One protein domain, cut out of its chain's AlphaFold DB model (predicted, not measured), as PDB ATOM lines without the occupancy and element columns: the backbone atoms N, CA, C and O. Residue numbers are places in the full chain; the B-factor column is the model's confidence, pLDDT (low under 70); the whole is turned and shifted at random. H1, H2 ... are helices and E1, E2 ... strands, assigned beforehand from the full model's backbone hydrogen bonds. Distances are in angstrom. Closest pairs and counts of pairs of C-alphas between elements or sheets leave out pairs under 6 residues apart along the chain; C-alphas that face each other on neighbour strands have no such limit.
ATOM      1  N   SER A 457     -45.969  15.429 -28.282       82.69
ATOM      2  CA  SER A 457     -47.264  14.770 -28.466       82.69
ATOM      3  C   SER A 457     -48.343  15.817 -28.737       82.69
ATOM      4  O   SER A 457     -48.321  16.901 -28.156       82.69
ATOM      5  N   THR A 458     -49.286  15.499 -29.621       83.00
ATOM      6  CA  THR A 458     -50.475  16.318 -29.870       83.00
ATOM      7  C   THR A 458     -51.692  15.413 -29.997       83.00
ATOM      8  O   THR A 458     -51.615  14.353 -30.616       83.00
ATOM      9  N   LYS A 459     -52.815  15.845 -29.418       84.69
ATOM     10  CA  LYS A 459     -54.102  15.142 -29.524       84.69
ATOM     11  C   LYS A 459     -54.726  15.270 -30.910       84.69
ATOM     12  O   LYS A 459     -55.597  14.483 -31.263       84.69
ATOM     13  N   ASP A 460     -54.264  16.226 -31.715       82.25
ATOM     14  CA  ASP A 460     -54.779  16.439 -33.069       82.25
ATOM     15  C   ASP A 460     -54.522  15.244 -33.997       82.25
ATOM     16  O   ASP A 460     -55.154  15.140 -35.046       82.25
ATOM     17  N   LEU A 461     -53.627  14.328 -33.605       83.62
ATOM     18  CA  LEU A 461     -53.323  13.106 -34.345       83.62
ATOM     19  C   LEU A 461     -54.136  11.878 -33.888       83.62
ATOM     20  O   LEU A 461     -54.092  10.866 -34.581       83.62
ATOM     21  N   ASP A 462     -54.908  11.946 -32.794       82.56
ATOM     22  CA  ASP A 462     -55.611  10.780 -32.216       82.56
ATOM     23  C   ASP A 462     -56.665  10.169 -33.168       82.56
ATOM     24  O   ASP A 462     -56.969   8.981 -33.083       82.56
ATOM     25  N   GLY A 463     -57.222  10.975 -34.081       78.75
ATOM     26  CA  GLY A 463     -58.210  10.551 -35.085       78.75
ATOM     27  C   GLY A 463     -57.624  10.191 -36.454       78.75
ATOM     28  O   GLY A 463     -58.367   9.834 -37.362       78.75
ATOM     29  N   VAL A 464     -56.305  10.291 -36.639       84.62
ATOM     30  CA  VAL A 464     -55.682  10.073 -37.950       84.62
ATOM     31  C   VAL A 464     -55.652   8.583 -38.286       84.62
ATOM     32  O   VAL A 464     -54.933   7.802 -37.670       84.62
ATOM     33  N   THR A 465     -56.400   8.192 -39.317       84.31
ATOM     34  CA  THR A 465     -56.486   6.807 -39.808       84.31
ATOM     35  C   THR A 465     -55.837   6.615 -41.174       84.31
ATOM     36  O   THR A 465     -55.829   5.503 -41.700       84.31
ATOM     37  N   SER A 466     -55.314   7.682 -41.781       82.81
ATOM     38  CA  SER A 466     -54.681   7.669 -43.104       82.81
ATOM     39  C   SER A 466     -53.559   8.706 -43.191       82.81
ATOM     40  O   SER A 466     -53.543   9.675 -42.439       82.81
ATOM     41  N   GLU A 467     -52.602   8.519 -44.102       82.12
ATOM     42  CA  GLU A 467     -51.610   9.568 -44.386       82.12
ATOM     43  C   GLU A 467     -52.261  10.688 -45.220       82.12
ATOM     44  O   GLU A 467     -52.344  11.832 -44.780       82.12
ATOM     45  N   LYS A 468     -52.831  10.323 -46.376       82.25
ATOM     46  CA  LYS A 468     -53.513  11.235 -47.317       82.25
ATOM     47  C   LYS A 468     -55.004  10.921 -47.511       82.25
ATOM     48  O   LYS A 468     -55.741  11.739 -48.048       82.25
ATOM     49  N   GLY A 469     -55.447   9.757 -47.035       77.81
ATOM     50  CA  GLY A 469     -56.771   9.192 -47.310       77.81
ATOM     51  C   GLY A 469     -56.900   8.643 -48.733       77.81
ATOM     52  O   GLY A 469     -55.932   8.633 -49.491       77.81
ATOM     53  N   ASP A 470     -58.093   8.169 -49.084       73.19
ATOM     54  CA  ASP A 470     -58.423   7.844 -50.474       73.19
ATOM     55  C   ASP A 470     -58.647   9.157 -51.235       73.19
ATOM     56  O   ASP A 470     -59.354  10.026 -50.731       73.19
ATOM     57  N   GLU A 471     -58.060   9.328 -52.423       59.91
ATOM     58  CA  GLU A 471     -58.255  10.525 -53.254       59.91
ATOM     59  C   GLU A 471     -59.632  10.490 -53.952       59.91
ATOM     60  O   GLU A 471     -59.795   9.769 -54.944       59.91
ATOM     61  N   TYR A 478     -57.598  17.579 -48.278       84.50
ATOM     62  CA  TYR A 478     -57.385  16.259 -47.690       84.50
ATOM     63  C   TYR A 478     -58.514  15.862 -46.710       84.50
ATOM     64  O   TYR A 478     -59.107  16.739 -46.062       84.50
ATOM     65  N   PRO A 479     -58.838  14.555 -46.569       85.31
ATOM     66  CA  PRO A 479     -59.844  14.067 -45.621       85.31
ATOM     67  C   PRO A 479     -59.489  14.390 -44.165       85.31
ATOM     68  O   PRO A 479     -58.318  14.368 -43.797       85.31
ATOM     69  N   GLN A 480     -60.494  14.618 -43.312       84.31
ATOM     70  CA  GLN A 480     -60.297  14.998 -41.897       84.31
ATOM     71  C   GLN A 480     -59.460  14.002 -41.082       84.31
ATOM     72  O   GLN A 480     -58.720  14.407 -40.186       84.31
ATOM     73  N   GLU A 481     -59.515  12.722 -41.439       84.88
ATOM     74  CA  GLU A 481     -58.763  11.656 -40.768       84.88
ATOM     75  C   GLU A 481     -57.404  11.372 -41.428       84.88
ATOM     76  O   GLU A 481     -56.813  10.307 -41.237       84.88
ATOM     77  N   SER A 482     -56.905  12.309 -42.236       86.31
ATOM     78  CA  SER A 482     -55.567  12.256 -42.828       86.31
ATOM     79  C   SER A 482     -54.573  13.110 -42.039       86.31
ATOM     80  O   SER A 482     -54.918  14.187 -41.544       86.31
ATOM     81  N   SER A 483     -53.318  12.667 -41.937       87.69
ATOM     82  CA  SER A 483     -52.260  13.463 -41.305       87.69
ATOM     83  C   SER A 483     -51.994  14.763 -42.065       87.69
ATOM     84  O   SER A 483     -51.719  15.785 -41.438       87.69
ATOM     85  N   PHE A 484     -52.141  14.755 -43.394       88.06
ATOM     86  CA  PHE A 484     -52.031  15.956 -44.226       88.06
ATOM     87  C   PHE A 484     -53.050  17.018 -43.813       88.06
ATOM     88  O   PHE A 484     -52.677  18.165 -43.584       88.06
ATOM     89  N   ARG A 485     -54.311  16.625 -43.606       88.38
ATOM     90  CA  ARG A 485     -55.343  17.560 -43.158       88.38
ATOM     91  C   ARG A 485     -55.071  18.114 -41.762       88.38
ATOM     92  O   ARG A 485     -55.329  19.283 -41.501       88.38
ATOM     93  N   ARG A 486     -54.508  17.302 -40.861       89.06
ATOM     94  CA  ARG A 486     -54.110  17.779 -39.525       89.06
ATOM     95  C   ARG A 486     -52.966  18.784 -39.586       89.06
ATOM     96  O   ARG A 486     -52.978  19.721 -38.798       89.06
ATOM     97  N   ILE A 487     -52.019  18.635 -40.514       88.94
ATOM     98  CA  ILE A 487     -50.972  19.643 -40.742       88.94
ATOM     99  C   ILE A 487     -51.586  20.971 -41.207       88.94
ATOM    100  O   ILE A 487     -51.156  22.017 -40.734       88.94
ATOM    101  N   GLU A 488     -52.580  20.933 -42.096       87.44
ATOM    102  CA  GLU A 488     -53.247  22.136 -42.619       87.44
ATOM    103  C   GLU A 488     -54.102  22.854 -41.557       87.44
ATOM    104  O   GLU A 488     -54.085  24.083 -41.488       87.44
ATOM    105  N   ASP A 489     -54.820  22.098 -40.719       86.44
ATOM    106  CA  ASP A 489     -55.815  22.647 -39.787       86.44
ATOM    107  C   ASP A 489     -55.262  22.941 -38.373       86.44
ATOM    108  O   ASP A 489     -55.812  23.781 -37.655       86.44
ATOM    109  N   SER A 490     -54.210  22.242 -37.924       84.75
ATOM    110  CA  SER A 490     -53.719  22.340 -36.539       84.75
ATOM    111  C   SER A 490     -52.690  23.453 -36.348       84.75
ATOM    112  O   SER A 490     -51.544  23.340 -36.785       84.75
ATOM    113  N   GLY A 491     -53.058  24.454 -35.538       79.06
ATOM    114  CA  GLY A 491     -52.162  25.505 -35.033       79.06
ATOM    115  C   GLY A 491     -51.012  25.009 -34.138       79.06
ATOM    116  O   GLY A 491     -50.040  25.747 -33.897       79.06
ATOM    117  N   ASP A 492     -51.111  23.776 -33.639       80.25
ATOM    118  CA  ASP A 492     -50.079  23.123 -32.831       80.25
ATOM    119  C   ASP A 492     -49.013  22.459 -33.712       80.25
ATOM    120  O   ASP A 492     -47.837  22.436 -33.339       80.25
ATOM    121  N   ILE A 493     -49.390  22.011 -34.915       84.62
ATOM    122  CA  ILE A 493     -48.479  21.416 -35.899       84.62
ATOM    123  C   ILE A 493     -47.883  22.510 -36.799       84.62
ATOM    124  O   ILE A 493     -46.672  22.778 -36.737       84.62
ATOM    125  N   ALA A 494     -48.717  23.203 -37.575       84.06
ATOM    126  CA  ALA A 494     -48.336  24.332 -38.422       84.06
ATOM    127  C   ALA A 494     -48.957  25.623 -37.887       84.06
ATOM    128  O   ALA A 494     -50.137  25.681 -37.562       84.06
ATOM    129  N   LYS A 495     -48.174  26.696 -37.759       79.12
ATOM    130  CA  LYS A 495     -48.727  27.930 -37.189       79.12
ATOM    131  C   LYS A 495     -49.678  28.579 -38.191       79.12
ATOM    132  O   LYS A 495     -49.318  28.760 -39.345       79.12
ATOM    133  N   ALA A 496     -50.846  29.022 -37.722       74.88
ATOM    134  CA  ALA A 496     -51.882  29.625 -38.570       74.88
ATOM    135  C   ALA A 496     -51.410  30.856 -39.375       74.88
ATOM    136  O   ALA A 496     -51.983  31.180 -40.408       74.88
ATOM    137  N   ALA A 497     -50.365  31.555 -38.914       78.44
ATOM    138  CA  ALA A 497     -49.775  32.704 -39.608       78.44
ATOM    139  C   ALA A 497     -48.632  32.334 -40.578       78.44
ATOM    140  O   ALA A 497     -48.026  33.224 -41.182       78.44
ATOM    141  N   SER A 498     -48.291  31.051 -40.697       84.50
ATOM    142  CA  SER A 498     -47.269  30.557 -41.616       84.50
ATOM    143  C   SER A 498     -47.861  30.272 -42.995       84.50
ATOM    144  O   SER A 498     -49.010  29.860 -43.123       84.50
ATOM    145  N   ALA A 499     -47.049  30.426 -44.040       87.81
ATOM    146  CA  ALA A 499     -47.380  29.877 -45.350       87.81
ATOM    147  C   ALA A 499     -47.023  28.386 -45.381       87.81
ATOM    148  O   ALA A 499     -45.905  28.029 -45.002       87.81
ATOM    149  N   LEU A 500     -47.939  27.543 -45.860       87.56
ATOM    150  CA  LEU A 500     -47.701  26.126 -46.122       87.56
ATOM    151  C   LEU A 500     -47.634  25.883 -47.629       87.56
ATOM    152  O   LEU A 500     -48.491  26.317 -48.396       87.56
ATOM    153  N   ILE A 501     -46.586  25.192 -48.055       86.12
ATOM    154  CA  ILE A 501     -46.372  24.828 -49.449       86.12
ATOM    155  C   ILE A 501     -46.345  23.307 -49.524       86.12
ATOM    156  O   ILE A 501     -45.422  22.694 -48.988       86.12
ATOM    157  N   CYS A 502     -47.341  22.709 -50.177       84.62
ATOM    158  CA  CYS A 502     -47.384  21.265 -50.378       84.62
ATOM    159  C   CYS A 502     -46.323  20.861 -51.413       84.62
ATOM    160  O   CYS A 502     -46.246  21.436 -52.503       84.62
ATOM    161  N   GLY A 503     -45.463  19.921 -51.027       76.81
ATOM    162  CA  GLY A 503     -44.337  19.407 -51.808       76.81
ATOM    163  C   GLY A 503     -44.519  17.985 -52.296       76.81
ATOM    164  O   GLY A 503     -43.529  17.380 -52.709       76.81
ATOM    165  N   ASP A 504     -45.749  17.474 -52.236       69.12
ATOM    166  CA  ASP A 504     -46.140  16.114 -52.605       69.12
ATOM    167  C   ASP A 504     -46.066  15.868 -54.129       69.12
ATOM    168  O   ASP A 504     -47.023  15.476 -54.797       69.12
ATOM    169  N   ASP A 505     -44.913  16.185 -54.719       62.84
ATOM    170  CA  ASP A 505     -44.547  15.871 -56.087       62.84
ATOM    171  C   ASP A 505     -43.730  14.569 -56.139       62.84
ATOM    172  O   ASP A 505     -43.198  14.078 -55.148       62.84
ATOM    173  N   ARG A 506     -43.587  13.989 -57.337       51.84
ATOM    174  CA  ARG A 506     -42.962  12.665 -57.548       51.84
ATOM    175  C   ARG A 506     -41.483  12.557 -57.124       51.84
ATOM    176  O   ARG A 506     -40.890  11.497 -57.324       51.84
ATOM    177  N   LYS A 507     -40.847  13.634 -56.646       59.91
ATOM    178  CA  LYS A 507     -39.466  13.625 -56.135       59.91
ATOM    179  C   LYS A 507     -39.413  13.605 -54.597       59.91
ATOM    180  O   LYS A 507     -38.323  13.355 -54.086       59.91
ATOM    181  N   GLU A 508     -40.547  13.830 -53.916       63.12
ATOM    182  CA  GLU A 508     -40.795  13.755 -52.461       63.12
ATOM    183  C   GLU A 508     -39.612  14.233 -51.607       63.12
ATOM    184  O   GLU A 508     -38.900  13.467 -50.950       63.12
ATOM    185  N   ILE A 509     -39.374  15.544 -51.644       71.81
ATOM    186  CA  ILE A 509     -38.350  16.189 -50.815       71.81
ATOM    187  C   ILE A 509     -38.927  16.547 -49.429       71.81
ATOM    188  O   ILE A 509     -38.220  16.489 -48.424       71.81
ATOM    189  N   PHE A 510     -40.209  16.896 -49.366       81.62
ATOM    190  CA  PHE A 510     -41.005  17.140 -48.159       81.62
ATOM    191  C   PHE A 510     -42.484  17.011 -48.522       81.62
ATOM    192  O   PHE A 510     -42.841  17.218 -49.679       81.62
ATOM    193  N   ASP A 511     -43.332  16.756 -47.530       84.50
ATOM    194  CA  ASP A 511     -44.784  16.806 -47.720       84.50
ATOM    195  C   ASP A 511     -45.274  18.252 -47.646       84.50
ATOM    196  O   ASP A 511     -46.001  18.714 -48.521       84.50
ATOM    197  N   TYR A 512     -44.777  19.013 -46.662       87.62
ATOM    198  CA  TYR A 512     -44.988  20.458 -46.587       87.62
ATOM    199  C   TYR A 512     -43.708  21.223 -46.264       87.62
ATOM    200  O   TYR A 512     -42.891  20.816 -45.436       87.62
ATOM    201  N   LEU A 513     -43.571  22.395 -46.873       87.88
ATOM    202  CA  LEU A 513     -42.625  23.423 -46.473       87.88
ATOM    203  C   LEU A 513     -43.401  24.553 -45.800       87.88
ATOM    204  O   LEU A 513     -44.189  25.248 -46.438       87.88
ATOM    205  N   GLU A 514     -43.160  24.748 -44.512       91.00
ATOM    206  CA  GLU A 514     -43.727  25.857 -43.759       91.00
ATOM    207  C   GLU A 514     -42.741  27.022 -43.699       91.00
ATOM    208  O   GLU A 514     -41.577  26.861 -43.314       91.00
ATOM    209  N   ILE A 515     -43.225  28.218 -44.023       89.25
ATOM    210  CA  ILE A 515     -42.459  29.459 -43.959       89.25
ATOM    211  C   ILE A 515     -43.165  30.425 -43.008       89.25
ATOM    212  O   ILE A 515     -44.227  30.965 -43.319       89.25
ATOM    213  N   SER A 516     -42.535  30.680 -41.860       86.06
ATOM    214  CA  SER A 516     -42.977  31.687 -40.896       86.06
ATOM    215  C   SER A 516     -42.112  32.937 -41.011       86.06
ATOM    216  O   SER A 516     -40.943  32.954 -40.612       86.06
ATOM    217  N   VAL A 517     -42.691  34.012 -41.551       80.69
ATOM    218  CA  VAL A 517     -42.011  35.312 -41.662       80.69
ATOM    219  C   VAL A 517     -41.830  35.950 -40.283       80.69
ATOM    220  O   VAL A 517     -40.772  36.514 -40.004       80.69
ATOM    221  N   ALA A 518     -42.830  35.818 -39.405       79.75
ATOM    222  CA  ALA A 518     -42.804  36.375 -38.055       79.75
ATOM    223  C   ALA A 518     -41.684  35.762 -37.197       79.75
ATOM    224  O   ALA A 518     -40.968  36.484 -36.508       79.75
ATOM    225  N   GLU A 519     -41.486  34.445 -37.293       77.00
ATOM    226  CA  GLU A 519     -40.447  33.728 -36.542       77.00
ATOM    227  C   GLU A 519     -39.109  33.649 -37.288       77.00
ATOM    228  O   GLU A 519     -38.141  33.112 -36.752       77.00
ATOM    229  N   ARG A 520     -39.040  34.162 -38.527       79.94
ATOM    230  CA  ARG A 520     -37.884  34.024 -39.433       79.94
ATOM    231  C   ARG A 520     -37.397  32.573 -39.525       79.94
ATOM    232  O   ARG A 520     -36.199  32.299 -39.453       79.94
ATOM    233  N   ARG A 521     -38.342  31.642 -39.664       81.06
ATOM    234  CA  ARG A 521     -38.100  30.199 -39.586       81.06
ATOM    235  C   ARG A 521     -38.715  29.470 -40.773       81.06
ATOM    236  O   ARG A 521     -39.804  29.809 -41.231       81.06
ATOM    237  N   THR A 522     -38.026  28.425 -41.219       84.50
ATOM    238  CA  THR A 522     -38.518  27.472 -42.215       84.50
ATOM    239  C   THR A 522     -38.546  26.077 -41.596       84.50
ATOM    240  O   THR A 522     -37.554  25.666 -40.991       84.50
ATOM    241  N   ARG A 523     -39.659  25.351 -41.735       86.31
ATOM    242  CA  ARG A 523     -39.800  23.955 -41.289       86.31
ATOM    243  C   ARG A 523     -40.157  23.059 -42.468       86.31
ATOM    244  O   ARG A 523     -40.963  23.431 -43.308       86.31
ATOM    245  N   TRP A 524     -39.536  21.887 -42.521       87.44
ATOM    246  CA  TRP A 524     -39.845  20.849 -43.500       87.44
ATOM    247  C   TRP A 524     -40.626  19.777 -42.756       87.44
ATOM    248  O   TRP A 524     -40.118  19.216 -41.783       87.44
ATOM    249  N   LEU A 525     -41.862  19.549 -43.171       87.62
ATOM    250  CA  LEU A 525     -42.792  18.642 -42.521       87.62
ATOM    251  C   LEU A 525     -42.918  17.384 -43.377       87.62
ATOM    252  O   LEU A 525     -43.042  17.460 -44.599       87.62
ATOM    253  N   HIS A 526     -42.850  16.244 -42.702       85.56
ATOM    254  CA  HIS A 526     -43.042  14.919 -43.276       85.56
ATOM    255  C   HIS A 526     -44.120  14.221 -42.453       85.56
ATOM    256  O   HIS A 526     -44.024  14.174 -41.223       85.56
ATOM    257  N   ALA A 527     -45.145  13.714 -43.114       84.38
ATOM    258  CA  ALA A 527     -46.270  13.031 -42.523       84.38
ATOM    259  C   ALA A 527     -46.136  11.534 -42.800       84.38
ATOM    260  O   ALA A 527     -45.915  11.105 -43.928       84.38
ATOM    261  N   LYS A 528     -46.273  10.714 -41.759       79.50
ATOM    262  CA  LYS A 528     -46.234   9.260 -41.903       79.50
ATOM    263  C   LYS A 528     -47.285   8.618 -41.026       79.50
ATOM    264  O   LYS A 528     -47.417   8.981 -39.861       79.50
TER     265      LYS A 528
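Overview. This is residues 457 to 471 and 478 to 528 of the 614 residues of an uncharacterized protein of Mitsuaria sp. 7 (UniProt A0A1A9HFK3). With little regular structure, a long opening stretch, residues 457 to 471, leads to one short helix, H1, that grazes a three-stranded antiparallel sheet. The 66 printed residues, only 21 in named elements, hold H1, E1, E2 and E3 in that order, class mixed. The sheet E1, E2, E3 is a meander, each strand the antiparallel neighbour of the one before. It is compact, radius of gyration of the C-alphas 11.9 A, spanning 34 by 30 by 17 A.

Arrangement. H1, residues 483 to 489, only grazes the sheet, with residues 484 to 488; its O i to N i+4 pairs are within hydrogen-bond range. E1, residues 499 to 502, and E2, residues 512 to 516, form a hairpin; N 501 and O 513, 2.9 A, are within range. E2 and E3, residues 521 to 525, form another; N 514 and O 523 are 2.8 A apart.

Along the chain. H1 and E1 each measure 10.0 A, E2 12.7 A, E3 12.8 A, first to last C-alpha. H1 begins at C-alpha 483 (-52.260, 13.463, -41.305); E3 ends at C-alpha 525 (-42.792, 18.642, -42.521).

Size, cuts and confidence. Residues 472 to 477 are cut out; C-alphas 471 and 478 are 8.0 A apart. No link is long. Residues 471 and 504 to 508 have pLDDT under 70.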